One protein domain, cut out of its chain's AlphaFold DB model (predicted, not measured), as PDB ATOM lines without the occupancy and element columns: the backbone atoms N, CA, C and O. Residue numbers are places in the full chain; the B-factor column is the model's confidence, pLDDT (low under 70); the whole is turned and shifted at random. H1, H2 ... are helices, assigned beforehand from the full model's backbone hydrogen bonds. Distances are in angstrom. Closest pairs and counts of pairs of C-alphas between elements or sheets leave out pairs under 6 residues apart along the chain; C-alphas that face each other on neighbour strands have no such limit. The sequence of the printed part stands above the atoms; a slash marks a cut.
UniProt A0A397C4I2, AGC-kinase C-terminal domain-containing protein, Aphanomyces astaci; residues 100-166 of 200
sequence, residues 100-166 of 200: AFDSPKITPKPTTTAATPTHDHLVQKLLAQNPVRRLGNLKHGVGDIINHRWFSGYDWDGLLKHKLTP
ATOM      1  N   ALA A 100      83.728  41.281  84.567       50.28
ATOM      2  CA  ALA A 100      82.967  41.624  83.385       50.28
ATOM      3  C   ALA A 100      81.860  40.568  83.153       50.28
ATOM      4  O   ALA A 100      81.841  39.510  83.777       50.28
ATOM      5  N   PHE A 101      81.009  40.736  82.141       48.91
ATOM      6  CA  PHE A 101      80.700  39.532  81.367       48.91
ATOM      7  C   PHE A 101      82.054  38.892  81.101       48.91
ATOM      8  O   PHE A 101      82.805  39.471  80.310       48.91
ATOM      9  N   ASP A 102      82.413  37.871  81.889       45.09
ATOM     10  CA  ASP A 102      83.742  37.302  81.945       45.09
ATOM     11  C   ASP A 102      83.920  36.921  80.506       45.09
ATOM     12  O   ASP A 102      83.144  36.100  80.017       45.09
ATOM     13  N   SER A 103      84.698  37.730  79.772       48.88
ATOM     14  CA  SER A 103      84.617  37.735  78.315       48.88
ATOM     15  C   SER A 103      84.949  36.321  77.988       48.88
ATOM     16  O   SER A 103      86.084  35.981  78.336       48.88
ATOM     17  N   PRO A 104      83.974  35.500  77.533       49.84
ATOM     18  CA  PRO A 104      83.957  34.102  77.904       49.84
ATOM     19  C   PRO A 104      85.343  33.640  77.577       49.84
ATOM     20  O   PRO A 104      85.775  33.797  76.428       49.84
ATOM     21  N   LYS A 105      86.108  33.249  78.607       44.62
ATOM     22  CA  LYS A 105      87.393  32.612  78.379       44.62
ATOM     23  C   LYS A 105      87.009  31.262  77.802       44.62
ATOM     24  O   LYS A 105      87.137  30.224  78.438       44.62
ATOM     25  N   ILE A 106      86.536  31.296  76.556       49.84
ATOM     26  CA  ILE A 106      86.749  30.301  75.547       49.84
ATOM     27  C   ILE A 106      88.269  30.312  75.438       49.84
ATOM     28  O   ILE A 106      88.863  30.885  74.528       49.84
ATOM     29  N   THR A 107      88.928  29.693  76.419       45.91
ATOM     30  CA  THR A 107      90.083  28.888  76.099       45.91
ATOM     31  C   THR A 107      89.631  28.121  74.866       45.91
ATOM     32  O   THR A 107      88.589  27.458  74.928       45.91
ATOM     33  N   PRO A 108      90.263  28.321  73.696       46.12
ATOM     34  CA  PRO A 108      89.920  27.515  72.547       46.12
ATOM     35  C   PRO A 108      90.129  26.084  73.016       46.12
ATOM     36  O   PRO A 108      91.264  25.651  73.222       46.12
ATOM     37  N   LYS A 109      89.026  25.378  73.293       44.59
ATOM     38  CA  LYS A 109      89.076  23.954  73.571       44.59
ATOM     39  C   LYS A 109      89.870  23.381  72.399       44.59
ATOM     40  O   LYS A 109      89.549  23.748  71.260       44.59
ATOM     41  N   PRO A 110      90.919  22.577  72.647       41.81
ATOM     42  CA  PRO A 110      91.731  22.042  71.572       41.81
ATOM     43  C   PRO A 110      90.775  21.386  70.584       41.81
ATOM     44  O   PRO A 110      90.046  20.454  70.930       41.81
ATOM     45  N   THR A 111      90.686  21.967  69.391       48.38
ATOM     46  CA  THR A 111      89.860  21.424  68.323       48.38
ATOM     47  C   THR A 111      90.632  20.245  67.772       48.38
ATOM     48  O   THR A 111      91.425  20.385  66.847       48.38
ATOM     49  N   THR A 112      90.421  19.085  68.382       43.44
ATOM     50  CA  THR A 112      90.778  17.807  67.785       43.44
ATOM     51  C   THR A 112      89.500  17.217  67.197       43.44
ATOM     52  O   THR A 112      88.671  16.657  67.902       43.44
ATOM     53  N   THR A 113      89.348  17.432  65.891       49.22
ATOM     54  CA  THR A 113      88.727  16.522  64.918       49.22
ATOM     55  C   THR A 113      87.376  15.888  65.286       49.22
ATOM     56  O   THR A 113      87.294  14.719  65.641       49.22
ATOM     57  N   ALA A 114      86.300  16.640  65.056       47.59
ATOM     58  CA  ALA A 114      85.038  16.175  64.470       47.59
ATOM     59  C   ALA A 114      84.328  17.419  63.907       47.59
ATOM     60  O   ALA A 114      84.444  18.492  64.497       47.59
ATOM     61  N   ALA A 115      83.670  17.328  62.748       58.22
ATOM     62  CA  ALA A 115      83.028  18.479  62.111       58.22
ATOM     63  C   ALA A 115      82.071  19.184  63.093       58.22
ATOM     64  O   ALA A 115      81.070  18.602  63.502       58.22
ATOM     65  N   THR A 116      82.392  20.419  63.488       56.44
ATOM     66  CA  THR A 116      81.562  21.228  64.388       56.44
ATOM     67  C   THR A 116      80.138  21.327  63.827       56.44
ATOM     68  O   THR A 116      79.997  21.616  62.631       56.44
ATOM     69  N   PRO A 117      79.081  21.129  64.643       65.88
ATOM     70  CA  PRO A 117      77.712  21.394  64.219       65.88
ATOM     71  C   PRO A 117      77.611  22.806  63.633       65.88
ATOM     72  O   PRO A 117      78.121  23.775  64.200       65.88
ATOM     73  N   THR A 118      76.980  22.940  62.466       79.25
ATOM     74  CA  THR A 118      76.963  24.200  61.702       79.25
ATOM     75  C   THR A 118      76.296  25.348  62.466       79.25
ATOM     76  O   THR A 118      76.676  26.500  62.271       79.25
ATOM     77  N   HIS A 119      75.353  25.037  63.360       87.00
ATOM     78  CA  HIS A 119      74.691  25.989  64.252       87.00
ATOM     79  C   HIS A 119      75.658  26.612  65.271       87.00
ATOM     80  O   HIS A 119      75.755  27.833  65.356       87.00
ATOM     81  N   ASP A 120      76.427  25.798  65.997       91.81
ATOM     82  CA  ASP A 120      77.302  26.295  67.068       91.81
ATOM     83  C   ASP A 120      78.383  27.222  66.511       91.81
ATOM     84  O   ASP A 120      78.718  28.248  67.102       91.81
ATOM     85  N   HIS A 121      78.875  26.905  65.312       93.12
ATOM     86  CA  HIS A 121      79.821  27.755  64.601       93.12
ATOM     87  C   HIS A 121      79.207  29.102  64.171       93.12
ATOM     88  O   HIS A 121      79.885  30.130  64.248       93.12
ATOM     89  N   LEU A 122      77.933  29.127  63.753       94.81
ATOM     90  CA  LEU A 122      77.225  30.378  63.451       94.81
ATOM     91  C   LEU A 122      77.136  31.258  64.703       94.81
ATOM     92  O   LEU A 122      77.528  32.425  64.663       94.81
ATOM     93  N   VAL A 123      76.679  30.678  65.817       95.69
ATOM     94  CA  VAL A 123      76.522  31.378  67.101       95.69
ATOM     95  C   VAL A 123      77.857  31.954  67.572       95.69
ATOM     96  O   VAL A 123      77.937  33.142  67.877       95.69
ATOM     97  N   GLN A 124      78.933  31.164  67.540       94.19
ATOM     98  CA  GLN A 124      80.274  31.629  67.922       94.19
ATOM     99  C   GLN A 124      80.752  32.823  67.080       94.19
ATOM    100  O   GLN A 124      81.372  33.744  67.611       94.19
ATOM    101  N   LYS A 125      80.465  32.836  65.771       94.81
ATOM    102  CA  LYS A 125      80.869  33.939  64.883       94.81
ATOM    103  C   LYS A 125      80.008  35.194  65.029       94.81
ATOM    104  O   LYS A 125      80.529  36.300  64.872       94.81
ATOM    105  N   LEU A 126      78.718  35.044  65.331       96.31
ATOM    106  CA  LEU A 126      77.828  36.166  65.652       96.31
ATOM    107  C   LEU A 126      78.167  36.786  67.012       96.31
ATOM    108  O   LEU A 126      78.100  38.000  67.172       96.31
ATOM    109  N   LEU A 127      78.599  35.972  67.974       95.88
ATOM    110  CA  LEU A 127      78.983  36.410  69.316       95.88
ATOM    111  C   LEU A 127      80.488  36.690  69.444       95.88
ATOM    112  O   LEU A 127      81.050  36.633  70.536       95.88
ATOM    113  N   ALA A 128      81.163  37.020  68.338       93.25
ATOM    114  CA  ALA A 128      82.568  37.394  68.388       93.25
ATOM    115  C   ALA A 128      82.760  38.636  69.278       93.25
ATOM    116  O   ALA A 128      82.127  39.681  69.069       93.25
ATOM    117  N   GLN A 129      83.666  38.519  70.253       90.56
ATOM    118  CA  GLN A 129      83.979  39.581  71.209       90.56
ATOM    119  C   GLN A 129      84.522  40.831  70.506       90.56
ATOM    120  O   GLN A 129      84.082  41.939  70.792       90.56
ATOM    121  N   ASN A 130      85.443  40.652  69.552       90.62
ATOM    122  CA  ASN A 130      85.923  41.742  68.708       90.62
ATOM    123  C   ASN A 130      84.878  42.049  67.613       90.62
ATOM    124  O   ASN A 130      84.679  41.198  66.738       90.62
ATOM    125  N   PRO A 131      84.267  43.251  67.594       92.19
ATOM    126  CA  PRO A 131      83.241  43.606  66.615       92.19
ATOM    127  C   PRO A 131      83.720  43.525  65.164       92.19
ATOM    128  O   PRO A 131      82.941  43.164  64.289       92.19
ATOM    129  N   VAL A 132      85.000  43.796  64.888       94.25
ATOM    130  CA  VAL A 132      85.575  43.750  63.528       94.25
ATOM    131  C   VAL A 132      85.606  42.322  62.970       94.25
ATOM    132  O   VAL A 132      85.631  42.119  61.763       94.25
ATOM    133  N   ARG A 133      85.595  41.311  63.847       92.69
ATOM    134  CA  ARG A 133      85.570  39.890  63.463       92.69
ATOM    135  C   ARG A 133      84.168  39.283  63.508       92.69
ATOM    136  O   ARG A 133      84.021  38.099  63.203       92.69
ATOM    137  N   ARG A 134      83.165  40.057  63.923       96.88
ATOM    138  CA  ARG A 134      81.793  39.590  64.088       96.88
ATOM    139  C   ARG A 134      81.139  39.391  62.730       96.88
ATOM    140  O   ARG A 134      81.193  40.273  61.874       96.88
ATOM    141  N   LEU A 135      80.507  38.235  62.541       96.19
ATOM    142  CA  LEU A 135      79.714  37.974  61.342       96.19
ATOM    143  C   LEU A 135      78.615  39.039  61.216       96.19
ATOM    144  O   LEU A 135      77.985  39.380  62.213       96.19
ATOM    145  N   GLY A 136      78.420  39.595  60.020       95.25
ATOM    146  CA  GLY A 136      77.563  40.771  59.818       95.25
ATOM    147  C   GLY A 136      78.312  42.106  59.790       95.25
ATOM    148  O   GLY A 136      77.808  43.052  59.197       95.25
ATOM    149  N   ASN A 137      79.524  42.174  60.356       96.19
ATOM    150  CA  ASN A 137      80.402  43.355  60.335       96.19
ATOM    151  C   ASN A 137      81.724  43.096  59.582       96.19
ATOM    152  O   ASN A 137      82.720  43.800  59.744       96.19
ATOM    153  N   LEU A 138      81.747  42.032  58.782       94.38
ATOM    154  CA  LEU A 138      82.841  41.713  57.876       94.38
ATOM    155  C   LEU A 138      82.635  42.434  56.534       94.38
ATOM    156  O   LEU A 138      81.682  43.187  56.345       94.38
ATOM    157  N   LYS A 139      83.523  42.173  55.571       95.62
ATOM    158  CA  LYS A 139      83.524  42.831  54.258       95.62
ATOM    159  C   LYS A 139      82.185  42.738  53.512       95.62
ATOM    160  O   LYS A 139      81.838  43.693  52.825       95.62
ATOM    161  N   HIS A 140      81.452  41.625  53.616       95.31
ATOM    162  CA  HIS A 140      80.178  41.445  52.906       95.31
ATOM    163  C   HIS A 140      78.958  41.701  53.801       95.31
ATOM    164  O   HIS A 140      77.829  41.420  53.395       95.31
ATOM    165  N   GLY A 141      79.165  42.226  55.014       95.19
ATOM    166  CA  GLY A 141      78.100  42.557  55.954       95.19
ATOM    167  C   GLY A 141      77.178  41.367  56.226       95.19
ATOM    168  O   GLY A 141      77.628  40.266  56.554       95.19
ATOM    169  N   VAL A 142      75.871  41.574  56.040       96.19
ATOM    170  CA  VAL A 142      74.839  40.528  56.182       96.19
ATOM    171  C   VAL A 142      75.021  39.363  55.203       96.19
ATOM    172  O   VAL A 142      74.627  38.239  55.508       96.19
ATOM    173  N   GLY A 143      75.678  39.586  54.060       95.94
ATOM    174  CA  GLY A 143      75.968  38.534  53.088       95.94
ATOM    175  C   GLY A 143      76.803  37.400  53.685       95.94
ATOM    176  O   GLY A 143      76.588  36.240  53.345       95.94
ATOM    177  N   ASP A 144      77.691  37.696  54.637       95.12
ATOM    178  CA  ASP A 144      78.475  36.664  55.329       95.12
ATOM    179  C   ASP A 144      77.613  35.811  56.287       95.12
ATOM    180  O   ASP A 144      77.962  34.665  56.573       95.12
ATOM    181  N   ILE A 145      76.478  36.341  56.762       96.25
ATOM    182  CA  ILE A 145      75.490  35.598  57.564       96.25
ATOM    183  C   ILE A 145      74.657  34.697  56.651       96.25
ATOM    184  O   ILE A 145      74.577  33.496  56.891       96.25
ATOM    185  N   ILE A 146      74.090  35.266  55.584       95.56
ATOM    186  CA  ILE A 146      73.231  34.568  54.609       95.56
ATOM    187  C   ILE A 146      73.963  33.378  53.974       95.56
ATOM    188  O   ILE A 146      73.396  32.294  53.850       95.56
ATOM    189  N   ASN A 147      75.241  33.558  53.630       94.56
ATOM    190  CA  ASN A 147      76.070  32.527  52.997       94.56
ATOM    191  C   ASN A 147      76.709  31.542  53.995       94.56
ATOM    192  O   ASN A 147      77.536  30.708  53.614       94.56
ATOM    193  N   HIS A 148      76.376  31.627  55.285       95.50
ATOM    194  CA  HIS A 148      76.918  30.713  56.280       95.50
ATOM    195  C   HIS A 148      76.400  29.282  56.064       95.50
ATOM    196  O   HIS A 148      75.231  29.070  55.758       95.50
ATOM    197  N   ARG A 149      77.240  28.266  56.319       94.25
ATOM    198  CA  ARG A 149      76.902  26.844  56.089       94.25
ATOM    199  C   ARG A 149      75.636  26.374  56.823       94.25
ATOM    200  O   ARG A 149      74.999  25.432  56.371       94.25
ATOM    201  N   TRP A 150      75.269  27.016  57.932       94.50
ATOM    202  CA  TRP A 150      74.007  26.740  58.632       94.50
ATOM    203  C   TRP A 150      72.772  26.991  57.751       94.50
ATOM    204  O   TRP A 150      71.819  26.228  57.820       94.50
ATOM    205  N   PHE A 151      72.834  27.992  56.871       95.00
ATOM    206  CA  PHE A 151      71.787  28.329  55.903       95.00
ATOM    207  C   PHE A 151      71.994  27.668  54.534       95.00
ATOM    208  O   PHE A 151      71.355  28.048  53.554       95.00
ATOM    209  N   SER A 152      72.901  26.693  54.424       92.06
ATOM    210  CA  SER A 152      73.151  26.009  53.154       92.06
ATOM    211  C   SER A 152      71.878  25.319  52.661       92.06
ATOM    212  O   SER A 152      71.342  24.450  53.342       92.06
ATOM    213  N   GLY A 153      71.423  25.682  51.461       90.25
ATOM    214  CA  GLY A 153      70.191  25.155  50.865       90.25
ATOM    215  C   GLY A 153      68.911  25.879  51.291       90.25
ATOM    216  O   GLY A 153      67.837  25.499  50.832       90.25
ATOM    217  N   TYR A 154      69.000  26.919  52.128       94.69
ATOM    218  CA  TYR A 154      67.854  27.771  52.435       94.69
ATOM    219  C   TYR A 154      67.571  28.728  51.267       94.69
ATOM    220  O   TYR A 154      68.451  29.471  50.832       94.69
ATOM    221  N   ASP A 155      66.339  28.709  50.755       95.88
ATOM    222  CA  ASP A 155      65.920  29.542  49.625       95.88
ATOM    223  C   ASP A 155      65.503  30.948  50.090       95.88
ATOM    224  O   ASP A 155      64.330  31.246  50.331       95.88
ATOM    225  N   TRP A 156      66.495  31.827  50.217       96.06
ATOM    226  CA  TRP A 156      66.301  33.228  50.598       96.06
ATOM    227  C   TRP A 156      65.445  34.018  49.599       96.06
ATOM    228  O   TRP A 156      64.664  34.880  50.007       96.06
ATOM    229  N   ASP A 157      65.538  33.707  48.304       96.12
ATOM    230  CA  ASP A 157      64.715  34.345  47.273       96.12
ATOM    231  C   ASP A 157      63.253  33.904  47.382       96.12
ATOM    232  O   ASP A 157      62.336  34.713  47.207       96.12
ATOM    233  N   GLY A 158      63.025  32.624  47.674       96.75
ATOM    234  CA  GLY A 158      61.712  32.074  47.981       96.75
ATOM    235  C   GLY A 158      61.104  32.708  49.223       96.75
ATOM    236  O   GLY A 158      59.919  33.043  49.201       96.75
ATOM    237  N   LEU A 159      61.905  32.938  50.271       96.56
ATOM    238  CA  LEU A 159      61.456  33.658  51.466       96.56
ATOM    239  C   LEU A 159      60.990  35.072  51.100       96.56
ATOM    240  O   LEU A 159      59.859  35.437  51.414       96.56
ATOM    241  N   LEU A 160      61.822  35.839  50.386       96.62
ATOM    242  CA  LEU A 160      61.517  37.224  50.005       96.62
ATOM    243  C   LEU A 160      60.281  37.327  49.098       96.62
ATOM    244  O   LEU A 160      59.520  38.285  49.180       96.62
ATOM    245  N   LYS A 161      60.064  36.325  48.241       97.88
ATOM    246  CA  LYS A 161      58.901  36.241  47.341       97.88
ATOM    247  C   LYS A 161      57.679  35.583  47.994       97.88
ATOM    248  O   LYS A 161      56.722  35.289  47.283       97.88
ATOM    249  N   HIS A 162      57.722  35.319  49.302       96.25
ATOM    250  CA  HIS A 162      56.665  34.650  50.072       96.25
ATOM    251  C   HIS A 162      56.239  33.287  49.484       96.25
ATOM    252  O   HIS A 162      55.068  32.916  49.521       96.25
ATOM    253  N   LYS A 163      57.188  32.539  48.906       97.06
ATOM    254  CA  LYS A 163      56.958  31.214  48.301       97.06
ATOM    255  C   LYS A 163      57.219  30.053  49.255       97.06
ATOM    256  O   LYS A 163      56.790  28.938  48.974       97.06
ATOM    257  N   LEU A 164      57.952  30.290  50.342       96.19
ATOM    258  CA  LEU A 164      58.200  29.266  51.348       96.19
ATOM    259  C   LEU A 164      56.963  29.059  52.215       96.19
ATOM    260  O   LEU A 164      56.379  30.016  52.719       96.19
ATOM    261  N   THR A 165      56.608  27.798  52.440       95.31
ATOM    262  CA  THR A 165      55.605  27.440  53.441       95.31
ATOM    263  C   THR A 165      56.199  27.657  54.834       95.31
ATOM    264  O   THR A 165      57.232  27.051  55.143       95.31
ATOM    265  N   PRO A 166      55.593  28.497  55.694       94.69
ATOM    266  CA  PRO A 166      56.079  28.674  57.052       94.69
ATOM    267  C   PRO A 166      55.872  27.380  57.860       94.69
ATOM    268  O   PRO A 166      54.897  26.662  57.637       94.69
TER     269      PRO A 166
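AT A GLANCE: This is residues 100 to 166 of the 200 residues of the protein "AGC-kinase C-terminal domain-containing protein" of Aphanomyces astaci (UniProt A0A397C4I2). There is little regular structure: three short helices are strung along a loose, winding chain, with residues 105 to 116 sticking out before H1 and H3 near the other end of the long axis. The printed part has 67 residues, with helices H1, H2, H3 in that order and no named strand; the class is all helix, with only 18 residues in named elements. The whole is loose, with a radius of gyration of the C-alphas of 15.1 A, and elongated, spanning 43 by 28 by 22 A.

HOW THE PARTS SIT: H1, residues 118 to 126, is only just apart from H2, residues 143 to 146, their closest C-alphas being 8.1 A apart. H2 is only just apart from H3, residues 156 to 160, also at 8.1 A. H1 and H3 are apart. In H1 and H3 every O i to N i+4 pair is within hydrogen-bond range; H2 is too short for such a pair, and its one O i to N i+3 pair is within range.

IN THESE COORDINATES: H1 begins at C-alpha 118 (76.963, 24.200, 61.702) and measures 12.6 A, H2 5.1 A and H3 6.3 A, ending at C-alpha 160 (61.517, 37.224, 50.005).

THE WHOLE: The C-alphas of Ala 100 and Lys 163, the two farthest apart, are 44.9 A apart. The printed part has no cut; the link H1 to H2 is long, with 16 residues. Residues 100 to 117 have pLDDT under 70.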